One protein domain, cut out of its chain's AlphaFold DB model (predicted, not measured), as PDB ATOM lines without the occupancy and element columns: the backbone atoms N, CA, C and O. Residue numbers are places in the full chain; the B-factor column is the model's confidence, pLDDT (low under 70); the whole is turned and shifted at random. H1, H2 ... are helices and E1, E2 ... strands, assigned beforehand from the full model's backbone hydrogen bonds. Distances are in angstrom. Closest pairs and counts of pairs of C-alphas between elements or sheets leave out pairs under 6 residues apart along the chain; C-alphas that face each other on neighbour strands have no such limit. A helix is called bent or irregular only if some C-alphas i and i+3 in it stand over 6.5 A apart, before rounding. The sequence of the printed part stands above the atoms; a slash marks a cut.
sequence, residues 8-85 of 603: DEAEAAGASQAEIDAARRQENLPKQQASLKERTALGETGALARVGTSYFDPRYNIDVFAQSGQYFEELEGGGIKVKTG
ATOM      1  N   ASP A   8     -15.821   5.537  -0.396       85.12
ATOM      2  CA  ASP A   8     -15.450   5.199   0.978       85.12
ATOM      3  C   ASP A   8     -14.703   6.352   1.669       85.12
ATOM      4  O   ASP A   8     -14.935   6.635   2.841       85.12
ATOM      5  N   GLU A   9     -13.858   7.087   0.941       84.56
ATOM      6  CA  GLU A   9     -13.185   8.287   1.458       84.56
ATOM      7  C   GLU A   9     -14.137   9.482   1.628       84.56
ATOM      8  O   GLU A   9     -13.936  10.309   2.519       84.56
ATOM      9  N   ALA A  10     -15.163   9.607   0.781       80.81
ATOM     10  CA  ALA A  10     -16.196  10.632   0.908       80.81
ATOM     11  C   ALA A  10     -17.099  10.347   2.119       80.81
ATOM     12  O   ALA A  10     -17.364  11.248   2.917       80.81
ATOM     13  N   GLU A  11     -17.498   9.088   2.303       85.25
ATOM     14  CA  GLU A  11     -18.290   8.627   3.446       85.25
ATOM     15  C   GLU A  11     -17.503   8.754   4.760       85.25
ATOM     16  O   GLU A  11     -18.005   9.343   5.719       85.25
ATOM     17  N   ALA A  12     -16.235   8.325   4.791       85.38
ATOM     18  CA  ALA A  12     -15.360   8.470   5.959       85.38
ATOM     19  C   ALA A  12     -15.084   9.936   6.336       85.38
ATOM     20  O   ALA A  12     -14.793  10.241   7.493       85.38
ATOM     21  N   ALA A  13     -15.185  10.859   5.376       85.56
ATOM     22  CA  ALA A  13     -15.001  12.287   5.605       85.56
ATOM     23  C   ALA A  13     -16.289  13.041   5.980       85.56
ATOM     24  O   ALA A  13     -16.241  14.266   6.109       85.56
ATOM     25  N   GLY A  14     -17.426  12.350   6.134       90.06
ATOM     26  CA  GLY A  14     -18.713  12.981   6.436       90.06
ATOM     27  C   GLY A  14     -19.231  13.873   5.303       90.06
ATOM     28  O   GLY A  14     -19.856  14.900   5.571       90.06
ATOM     29  N   ALA A  15     -18.930  13.523   4.048       90.25
ATOM     30  CA  ALA A  15     -19.405  14.262   2.885       90.25
ATOM     31  C   ALA A  15     -20.938  14.204   2.774       90.25
ATOM     32  O   ALA A  15     -21.591  13.264   3.230       90.25
ATOM     33  N   SER A  16     -21.527  15.220   2.148       91.38
ATOM     34  CA  SER A  16     -22.963  15.250   1.873       91.38
ATOM     35  C   SER A  16     -23.376  14.112   0.930       91.38
ATOM     36  O   SER A  16     -22.582  13.644   0.114       91.38
ATOM     37  N   GLN A  17     -24.649  13.706   0.968       80.94
ATOM     38  CA  GLN A  17     -25.168  12.661   0.071       80.94
ATOM     39  C   GLN A  17     -24.903  12.974  -1.412       80.94
ATOM     40  O   GLN A  17     -24.571  12.082  -2.184       80.94
ATOM     41  N   ALA A  18     -24.975  14.250  -1.805       81.56
ATOM     42  CA  ALA A  18     -24.680  14.675  -3.170       81.56
ATOM     43  C   ALA A  18     -23.208  14.439  -3.564       81.56
ATOM     44  O   ALA A  18     -22.927  14.104  -4.715       81.56
ATOM     45  N   GLU A  19     -22.275  14.592  -2.624       84.94
ATOM     46  CA  GLU A  19     -20.848  14.325  -2.835       84.94
ATOM     47  C   GLU A  19     -20.556  12.822  -2.875       84.94
ATOM     48  O   GLU A  19     -19.774  12.382  -3.715       84.94
ATOM     49  N   ILE A  20     -21.233  12.029  -2.038       78.31
ATOM     50  CA  ILE A  20     -21.163  10.561  -2.070       78.31
ATOM     51  C   ILE A  20     -21.700  10.038  -3.410       78.31
ATOM     52  O   ILE A  20     -21.052   9.224  -4.070       78.31
ATOM     53  N   ASP A  21     -22.838  10.559  -3.873       81.00
ATOM     54  CA  ASP A  21     -23.419  10.197  -5.166       81.00
ATOM     55  C   ASP A  21     -22.512  10.612  -6.334       81.00
ATOM     56  O   ASP A  21     -22.393   9.881  -7.321       81.00
ATOM     57  N   ALA A  22     -21.848  11.769  -6.239       80.19
ATOM     58  CA  ALA A  22     -20.877  12.218  -7.233       80.19
ATOM     59  C   ALA A  22     -19.632  11.315  -7.266       80.19
ATOM     60  O   ALA A  22     -19.211  10.907  -8.349       80.19
ATOM     61  N   ALA A  23     -19.088  10.941  -6.102       83.56
ATOM     62  CA  ALA A  23     -17.965  10.010  -5.991       83.56
ATOM     63  C   ALA A  23     -18.323   8.629  -6.562       83.56
ATOM     64  O   ALA A  23     -17.562   8.067  -7.350       83.56
ATOM     65  N   ARG A  24     -19.531   8.129  -6.273       87.06
ATOM     66  CA  ARG A  24     -20.047   6.866  -6.818       87.06
ATOM     67  C   ARG A  24     -20.200   6.902  -8.341       87.06
ATOM     68  O   ARG A  24     -19.863   5.932  -9.016       87.06
ATOM     69  N   ARG A  25     -20.686   8.014  -8.911       85.56
ATOM     70  CA  ARG A  25     -20.740   8.197 -10.376       85.56
ATOM     71  C   ARG A  25     -19.344   8.190 -10.992       85.56
ATOM     72  O   ARG A  25     -19.154   7.569 -12.032       85.56
ATOM     73  N   GLN A  26     -18.381   8.844 -10.344       87.31
ATOM     74  CA  GLN A  26     -16.998   8.898 -10.808       87.31
ATOM     75  C   GLN A  26     -16.341   7.509 -10.790       87.31
ATOM     76  O   GLN A  26     -15.699   7.119 -11.761       87.31
ATOM     77  N   GLU A  27     -16.548   6.744  -9.715       90.69
ATOM     78  CA  GLU A  27     -16.042   5.376  -9.557       90.69
ATOM     79  C   GLU A  27     -16.664   4.404 -10.570       90.69
ATOM     80  O   GLU A  27     -15.989   3.521 -11.102       90.69
ATOM     81  N   ASN A  28     -17.949   4.584 -10.884       92.00
ATOM     82  CA  ASN A  28     -18.657   3.743 -11.847       92.00
ATOM     83  C   ASN A  28     -18.412   4.140 -13.309       92.00
ATOM     84  O   ASN A  28     -18.713   3.344 -14.198       92.00
ATOM     85  N   LEU A  29     -17.844   5.317 -13.584       92.12
ATOM     86  CA  LEU A  29     -17.642   5.809 -14.947       92.12
ATOM     87  C   LEU A  29     -16.797   4.856 -15.823       92.12
ATOM     88  O   LEU A  29     -17.230   4.561 -16.940       92.12
ATOM     89  N   PRO A  30     -15.659   4.290 -15.360       92.38
ATOM     90  CA  PRO A  30     -14.897   3.319 -16.149       92.38
ATOM     91  C   PRO A  30     -15.681   2.029 -16.421       92.38
ATOM     92  O   PRO A  30     -15.598   1.477 -17.517       92.38
ATOM     93  N   LYS A  31     -16.485   1.565 -15.452       93.81
ATOM     94  CA  LYS A  31     -17.336   0.373 -15.598       93.81
ATOM     95  C   LYS A  31     -18.457   0.617 -16.611       93.81
ATOM     96  O   LYS A  31     -18.713  -0.236 -17.455       93.81
ATOM     97  N   GLN A  32     -19.075   1.800 -16.581       95.25
ATOM     98  CA  GLN A  32     -20.081   2.209 -17.566       95.25
ATOM     99  C   GLN A  32     -19.485   2.273 -18.976       95.25
ATOM    100  O   GLN A  32     -20.094   1.782 -19.924       95.25
ATOM    101  N   GLN A  33     -18.275   2.825 -19.119       95.12
ATOM    102  CA  GLN A  33     -17.569   2.877 -20.402       95.12
ATOM    103  C   GLN A  33     -17.194   1.484 -20.921       95.12
ATOM    104  O   GLN A  33     -17.365   1.215 -22.110       95.12
ATOM    105  N   ALA A  34     -16.719   0.592 -20.046       92.50
ATOM    106  CA  ALA A  34     -16.412  -0.795 -20.390       92.50
ATOM    107  C   ALA A  34     -17.669  -1.556 -20.841       92.50
ATOM    108  O   ALA A  34     -17.679  -2.114 -21.936       92.50
ATOM    109  N   SER A  35     -18.750  -1.480 -20.064       95.44
ATOM    110  CA  SER A  35     -20.044  -2.075 -20.406       95.44
ATOM    111  C   SER A  35     -20.570  -1.592 -21.761       95.44
ATOM    112  O   SER A  35     -20.888  -2.405 -22.632       95.44
ATOM    113  N   LEU A  36     -20.568  -0.271 -21.986       95.75
ATOM    114  CA  LEU A  36     -20.986   0.332 -23.251       95.75
ATOM    115  C   LEU A  36     -20.139  -0.171 -24.422       95.75
ATOM    116  O   LEU A  36     -20.691  -0.551 -25.454       95.75
ATOM    117  N   LYS A  37     -18.811  -0.208 -24.266       94.88
ATOM    118  CA  LYS A  37     -17.889  -0.687 -25.303       94.88
ATOM    119  C   LYS A  37     -18.143  -2.153 -25.643       94.88
ATOM    120  O   LYS A  37     -18.238  -2.491 -26.819       94.88
ATOM    121  N   GLU A  38     -18.270  -3.008 -24.635       92.56
ATOM    122  CA  GLU A  38     -18.488  -4.442 -24.819       92.56
ATOM    123  C   GLU A  38     -19.838  -4.738 -25.466       92.56
ATOM    124  O   GLU A  38     -19.897  -5.463 -26.456       92.56
ATOM    125  N   ARG A  39     -20.923  -4.136 -24.967       93.31
ATOM    126  CA  ARG A  39     -22.257  -4.368 -25.528       93.31
ATOM    127  C   ARG A  39     -22.435  -3.758 -26.915       93.31
ATOM    128  O   ARG A  39     -23.176  -4.311 -27.718       93.31
ATOM    129  N   THR A  40     -21.735  -2.671 -27.238       92.88
ATOM    130  CA  THR A  40     -21.708  -2.151 -28.617       92.88
ATOM    131  C   THR A  40     -20.901  -3.077 -29.541       92.88
ATOM    132  O   THR A  40     -21.233  -3.227 -30.714       92.88
ATOM    133  N   ALA A  41     -19.864  -3.750 -29.020       90.31
ATOM    134  CA  ALA A  41     -19.024  -4.677 -29.783       90.31
ATOM    135  C   ALA A  41     -19.691  -6.030 -30.095       90.31
ATOM    136  O   ALA A  41     -19.274  -6.691 -31.042       90.31
ATOM    137  N   LEU A  42     -20.745  -6.421 -29.364       87.00
ATOM    138  CA  LEU A  42     -21.557  -7.614 -29.675       87.00
ATOM    139  C   LEU A  42     -22.281  -7.523 -31.037       87.00
ATOM    140  O   LEU A  42     -22.822  -8.516 -31.523       87.00
ATOM    141  N   GLY A  43     -22.257  -6.349 -31.675       76.06
ATOM    142  CA  GLY A  43     -22.788  -6.139 -33.014       76.06
ATOM    143  C   GLY A  43     -24.311  -6.042 -33.058       76.06
ATOM    144  O   GLY A  43     -25.025  -6.238 -32.076       76.06
ATOM    145  N   GLU A  44     -24.829  -5.715 -34.240       80.62
ATOM    146  CA  GLU A  44     -26.251  -5.441 -34.463       80.62
ATOM    147  C   GLU A  44     -27.084  -6.707 -34.728       80.62
ATOM    148  O   GLU A  44     -27.976  -6.703 -35.576       80.62
ATOM    149  N   THR A  45     -26.772  -7.817 -34.058       73.00
ATOM    150  CA  THR A  45     -27.452  -9.092 -34.315       73.00
ATOM    151  C   THR A  45     -28.596  -9.323 -33.323       73.00
ATOM    152  O   THR A  45     -28.442  -9.162 -32.115       73.00
ATOM    153  N   GLY A  46     -29.770  -9.689 -33.846       82.94
ATOM    154  CA  GLY A  46     -30.981  -9.961 -33.061       82.94
ATOM    155  C   GLY A  46     -32.113  -8.955 -33.288       82.94
ATOM    156  O   GLY A  46     -31.916  -7.881 -33.856       82.94
ATOM    157  N   ALA A  47     -33.324  -9.329 -32.867       89.94
ATOM    158  CA  ALA A  47     -34.472  -8.427 -32.875       89.94
ATOM    159  C   ALA A  47     -34.335  -7.364 -31.773       89.94
ATOM    160  O   ALA A  47     -33.635  -7.570 -30.780       89.94
ATOM    161  N   LEU A  48     -35.010  -6.227 -31.951       91.44
ATOM    162  CA  LEU A  48     -35.082  -5.177 -30.937       91.44
ATOM    163  C   LEU A  48     -35.824  -5.699 -29.698       91.44
ATOM    164  O   LEU A  48     -37.015  -5.993 -29.770       91.44
ATOM    165  N   ALA A  49     -35.121  -5.784 -28.573       91.56
ATOM    166  CA  ALA A  49     -35.639  -6.272 -27.299       91.56
ATOM    167  C   ALA A  49     -36.113  -5.142 -26.379       91.56
ATOM    168  O   ALA A  49     -37.077  -5.316 -25.635       91.56
ATOM    169  N   ARG A  50     -35.455  -3.977 -26.394       93.25
ATOM    170  CA  ARG A  50     -35.846  -2.840 -25.550       93.25
ATOM    171  C   ARG A  50     -35.326  -1.525 -26.113       93.25
ATOM    172  O   ARG A  50     -34.266  -1.481 -26.722       93.25
ATOM    173  N   VAL A  51     -36.055  -0.441 -25.862       94.81
ATOM    174  CA  VAL A  51     -35.576   0.929 -26.086       94.81
ATOM    175  C   VAL A  51     -35.624   1.681 -24.760       94.81
ATOM    176  O   VAL A  51     -36.621   1.587 -24.042       94.81
ATOM    177  N   GLY A  52     -34.564   2.403 -24.397       93.94
ATOM    178  CA  GLY A  52     -34.526   3.137 -23.131       93.94
ATOM    179  C   GLY A  52     -33.335   4.076 -22.988       93.94
ATOM    180  O   GLY A  52     -32.363   3.986 -23.724       93.94
ATOM    181  N   THR A  53     -33.394   4.989 -22.023       95.31
ATOM    182  CA  THR A  53     -32.288   5.912 -21.700       95.31
ATOM    183  C   THR A  53     -31.233   5.290 -20.786       95.31
ATOM    184  O   THR A  53     -30.197   5.900 -20.532       95.31
ATOM    185  N   SER A  54     -31.475   4.075 -20.296       95.56
ATOM    186  CA  SER A  54     -30.519   3.293 -19.521       95.56
ATOM    187  C   SER A  54     -30.725   1.792 -19.705       95.56
ATOM    188  O   SER A  54     -31.798   1.343 -20.122       95.56
ATOM    189  N   TYR A  55     -29.692   1.020 -19.373       94.81
ATOM    190  CA  TYR A  55     -29.766  -0.428 -19.184       94.81
ATOM    191  C   TYR A  55     -28.903  -0.846 -17.987       94.81
ATOM    192  O   TYR A  55     -27.973  -0.134 -17.606       94.81
ATOM    193  N   PHE A  56     -29.201  -2.009 -17.413       94.44
ATOM    194  CA  PHE A  56     -28.438  -2.587 -16.308       94.44
ATOM    195  C   PHE A  56     -27.444  -3.630 -16.838       94.44
ATOM    196  O   PHE A  56     -27.840  -4.543 -17.572       94.44
ATOM    197  N   ASP A  57     -26.161  -3.516 -16.482       93.00
ATOM    198  CA  ASP A  57     -25.160  -4.546 -16.780       93.00
ATOM    199  C   ASP A  57     -24.879  -5.406 -15.538       93.00
ATOM    200  O   ASP A  57     -24.169  -4.958 -14.630       93.00
ATOM    201  N   PRO A  58     -25.376  -6.657 -15.492       86.56
ATOM    202  CA  PRO A  58     -25.193  -7.528 -14.336       86.56
ATOM    203  C   PRO A  58     -23.730  -7.921 -14.100       86.56
ATOM    204  O   PRO A  58     -23.378  -8.267 -12.977       86.56
ATOM    205  N   ARG A  59     -22.854  -7.846 -15.114       88.69
ATOM    206  CA  ARG A  59     -21.431  -8.221 -14.975       88.69
ATOM    207  C   ARG A  59     -20.660  -7.223 -14.123       88.69
ATOM    208  O   ARG A  59     -19.740  -7.597 -13.404       88.69
ATOM    209  N   TYR A  60     -21.055  -5.958 -14.204       89.25
ATOM    210  CA  TYR A  60     -20.460  -4.869 -13.440       89.25
ATOM    211  C   TYR A  60     -21.352  -4.399 -12.284       89.25
ATOM    212  O   TYR A  60     -20.897  -3.588 -11.478       89.25
ATOM    213  N   ASN A  61     -22.587  -4.909 -12.200       91.44
ATOM    214  CA  ASN A  61     -23.621  -4.516 -11.243       91.44
ATOM    215  C   ASN A  61     -23.859  -2.992 -11.232       91.44
ATOM    216  O   ASN A  61     -23.786  -2.341 -10.188       91.44
ATOM    217  N   ILE A  62     -24.076  -2.410 -12.417       91.94
ATOM    218  CA  ILE A  62     -24.273  -0.965 -12.609       91.94
ATOM    219  C   ILE A  62     -25.382  -0.668 -13.616       91.94
ATOM    220  O   ILE A  62     -25.579  -1.401 -14.585       91.94
ATOM    221  N   ASP A  63     -26.033   0.479 -13.434       92.12
ATOM    222  CA  ASP A  63     -26.833   1.115 -14.477       92.12
ATOM    223  C   ASP A  63     -25.939   1.970 -15.385       92.12
ATOM    224  O   ASP A  63     -25.143   2.799 -14.923       92.12
ATOM    225  N   VAL A  64     -26.084   1.772 -16.693       95.00
ATOM    226  CA  VAL A  64     -25.435   2.562 -17.738       95.00
ATOM    227  C   VAL A  64     -26.473   3.498 -18.334       95.00
ATOM    228  O   VAL A  64     -27.520   3.057 -18.800       95.00
ATOM    229  N   PHE A  65     -26.177   4.795 -18.330       94.38
ATOM    230  CA  PHE A  65     -27.072   5.836 -18.827       94.38
ATOM    231  C   PHE A  65     -26.574   6.370 -20.168       94.38
ATOM    232  O   PHE A  65     -25.372   6.554 -20.371       94.38
ATOM    233  N   ALA A  66     -27.504   6.625 -21.083       93.94
ATOM    234  CA  ALA A  66     -27.211   7.292 -22.339       93.94
ATOM    235  C   ALA A  66     -26.846   8.759 -22.069       93.94
ATOM    236  O   ALA A  66     -27.291   9.353 -21.080       93.94
ATOM    237  N   GLN A  67     -26.031   9.362 -22.936       93.31
ATOM    238  CA  GLN A  67     -25.754  10.793 -22.820       93.31
ATOM    239  C   GLN A  67     -27.026  11.602 -23.114       93.31
ATOM    240  O   GLN A  67     -27.970  11.106 -23.729       93.31
ATOM    241  N   SER A  68     -27.061  12.864 -22.680       91.25
ATOM    242  CA  SER A  68     -28.199  13.748 -22.955       91.25
ATOM    243  C   SER A  68     -28.505  13.796 -24.458       91.25
ATOM    244  O   SER A  68     -27.607  14.028 -25.267       91.25
ATOM    245  N   GLY A  69     -29.767  13.553 -24.827       91.88
ATOM    246  CA  GLY A  69     -30.203  13.465 -26.224       91.88
ATOM    247  C   GLY A  69     -29.896  12.132 -26.915       91.88
ATOM    248  O   GLY A  69     -30.040  12.050 -28.133       91.88
ATOM    249  N   GLN A  70     -29.471  11.103 -26.173       96.38
ATOM    250  CA  GLN A  70     -29.282   9.745 -26.675       96.38
ATOM    251  C   GLN A  70     -30.208   8.736 -25.984       96.38
ATOM    252  O   GLN A  70     -30.692   8.957 -24.872       96.38
ATOM    253  N   TYR A  71     -30.413   7.594 -26.634       95.94
ATOM    254  CA  TYR A  71     -31.064   6.416 -26.070       95.94
ATOM    255  C   TYR A  71     -30.404   5.131 -26.580       95.94
ATOM    256  O   TYR A  71     -29.682   5.131 -27.578       95.94
ATOM    257  N   PHE A  72     -30.648   4.030 -25.877       96.62
ATOM    258  CA  PHE A  72     -30.206   2.693 -26.236       96.62
ATOM    259  C   PHE A  72     -31.329   1.912 -26.917       96.62
ATOM    260  O   PHE A  72     -32.469   1.927 -26.455       96.62
ATOM    261  N   GLU A  73     -30.985   1.192 -27.977       96.31
ATOM    262  CA  GLU A  73     -31.754   0.079 -28.537       96.31
ATOM    263  C   GLU A  73     -31.045  -1.224 -28.143       96.31
ATOM    264  O   GLU A  73     -29.991  -1.545 -28.690       96.31
ATOM    265  N   GLU A  74     -31.581  -1.954 -27.169       94.25
ATOM    266  CA  GLU A  74     -31.077  -3.258 -26.734       94.25
ATOM    267  C   GLU A  74     -31.661  -4.361 -27.623       94.25
ATOM    268  O   GLU A  74     -32.861  -4.375 -27.906       94.25
ATOM    269  N   LEU A  75     -30.813  -5.280 -28.076       94.06
ATOM    270  CA  LEU A  75     -31.162  -6.393 -28.956       94.06
ATOM    271  C   LEU A  75     -31.263  -7.702 -28.156       94.06
ATOM    272  O   LEU A  75     -30.634  -7.841 -27.110       94.06
ATOM    273  N   GLU A  76     -32.001  -8.697 -28.660       88.75
ATOM    274  CA  GLU A  76     -32.202 -10.001 -27.987       88.75
ATOM    275  C   GLU A  76     -30.895 -10.770 -27.672       88.75
ATOM    276  O   GLU A  76     -30.907 -11.686 -26.854       88.75
ATOM    277  N   GLY A  77     -29.757 -10.394 -28.272       85.38
ATOM    278  CA  GLY A  77     -28.420 -10.934 -27.981       85.38
ATOM    279  C   GLY A  77     -27.607 -10.159 -26.931       85.38
ATOM    280  O   GLY A  77     -26.420 -10.425 -26.769       85.38
ATOM    281  N   GLY A  78     -28.199  -9.167 -26.256       87.75
ATOM    282  CA  GLY A  78     -27.523  -8.312 -25.268       87.75
ATOM    283  C   GLY A  78     -26.688  -7.170 -25.864       87.75
ATOM    284  O   GLY A  78     -26.203  -6.312 -25.118       87.75
ATOM    285  N   GLY A  79     -26.553  -7.129 -27.193       93.38
ATOM    286  CA  GLY A  79     -25.960  -6.006 -27.913       93.38
ATOM    287  C   GLY A  79     -26.808  -4.739 -27.800       93.38
ATOM    288  O   GLY A  79     -28.029  -4.813 -27.648       93.38
ATOM    289  N   ILE A  80     -26.169  -3.572 -27.873       95.19
ATOM    290  CA  ILE A  80     -26.850  -2.271 -27.798       95.19
ATOM    291  C   ILE A  80     -26.466  -1.376 -28.975       95.19
ATOM    292  O   ILE A  80     -25.314  -1.367 -29.409       95.19
ATOM    293  N   LYS A  81     -27.416  -0.562 -29.448       94.88
ATOM    294  CA  LYS A  81     -27.145   0.579 -30.335       94.88
ATOM    295  C   LYS A  81     -27.396   1.879 -29.595       94.88
ATOM    296  O   LYS A  81     -28.436   2.037 -28.961       94.88
ATOM    297  N   VAL A  82     -26.474   2.827 -29.718       95.69
ATOM    298  CA  VAL A  82     -26.679   4.197 -29.238       95.69
ATOM    299  C   VAL A  82     -27.304   5.011 -30.364       95.69
ATOM    300  O   VAL A  82     -26.742   5.110 -31.456       95.69
ATOM    301  N   LYS A  83     -28.472   5.589 -30.110       96.44
ATOM    302  CA  LYS A  83     -29.189   6.467 -31.037       96.44
ATOM    303  C   LYS A  83     -29.250   7.874 -30.467       96.44
ATOM    304  O   LYS A  83     -29.326   8.042 -29.256       96.44
ATOM    305  N   THR A  84     -29.252   8.872 -31.343       96.38
ATOM    306  CA  THR A  84     -29.465  10.278 -30.981       96.38
ATOM    307  C   THR A  84     -30.902  10.667 -31.314       96.38
ATOM    308  O   THR A  84     -31.388  10.331 -32.394       96.38
ATOM    309  N   GLY A  85     -31.572  11.382 -30.415       92.25
ATOM    310  CA  GLY A  85     -32.943  11.860 -30.581       92.25
ATOM    311  C   GLY A  85     -33.823  11.579 -29.366       92.25
ATOM    312  O   GLY A  85     -33.364  11.076 -28.341       92.25
TER     313      GLY A  85
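This is residues 8 to 85 of the 603 residues of an uncharacterized protein of Parcubacteria group bacterium GW2011_GWA2_45_14 (UniProt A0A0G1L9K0). Two small antiparallel sheets, the three-stranded E1, E4, E5 and the hairpin E2 and E3, lie next to each other along the second arm, H2b, of a long bent helix H2. Its first arm, H2a, runs on away from the strands, with the short helix H1 at its far end, and these two make much of the length. The printed part has 78 residues, with two named helices followed by five named strands; the larger sheet has the order E1 - E4 - E5, and the class is mixed, helices and strands. The whole is loose, with a radius of gyration of the C-alphas of 14.8 A, and elongated, spanning 48 by 26 by 15 A.

In the larger sheet, E1 is residues 48 to 52, 11.4 A long from first to last C-alpha, E4 residues 70 to 75, 16.4 A, and E5 residues 80 to 84, 13.2 A, ending at C-alpha 84 at (-29.465, 10.278, -30.981). E2 is residues 54 to 57, 9.9 A, and E3 residues 62 to 65, 9.6 A. H2, residues 17 to 41, was assigned as one helix by its hydrogen bonds but is bent: C-alphas 27 and 30 are 7.0 A apart. Its arms are H2a, residues 17 to 27, 15.1 A, and H2b, residues 30 to 41, 16.3 A, beginning at C-alpha 30 at (-14.897, 3.319, -16.149). H1 is residues 8 to 12, 6.0 A, from C-alpha 8 at (-15.450, 5.199, 0.978).

E4 is the inner strand. It is antiparallel to E1 at 155 degrees, with N 74 and O 50 2.8 A apart, within hydrogen-bond range. E4 and E5 form an antiparallel hairpin at 152 degrees, with N 83 and O 71 at 2.8 A. H2b is on this sheet, over E5, and stands up from it at 47 degrees; the closest C-alphas of H2b and E5 are those of Thr 40 and Ile 80, 5.2 A. The hairpin E2 and E3 is antiparallel at 153 degrees, with N 64 and O 55 at 2.8 A. The closest C-alphas of H2b and E3 are those of Gln 32 and Val 64, 5.4 A; those of E2 and E4 are Ser 54 and Phe 72, 6.7 A. E3 and E4 are only just apart, their closest C-alphas 8.3 A from each other. H2a stands at a steep tilt of 48 degrees to H2b and is apart from E1, E2, E3, E4 and E5. H1 touches H2a, the closest C-alphas being those of Ala 10 and Ile 20, 5.8 A. In H1, H2a and H2b every O i to N i+4 pair is within hydrogen-bond range.

The two C-alphas farthest apart, those of Ala 13 and Ala 47, are 47.8 A from each other. The printed part has no cut and no long link. The mean pLDDT of the printed part is 90.2, and no printed residue is under 70.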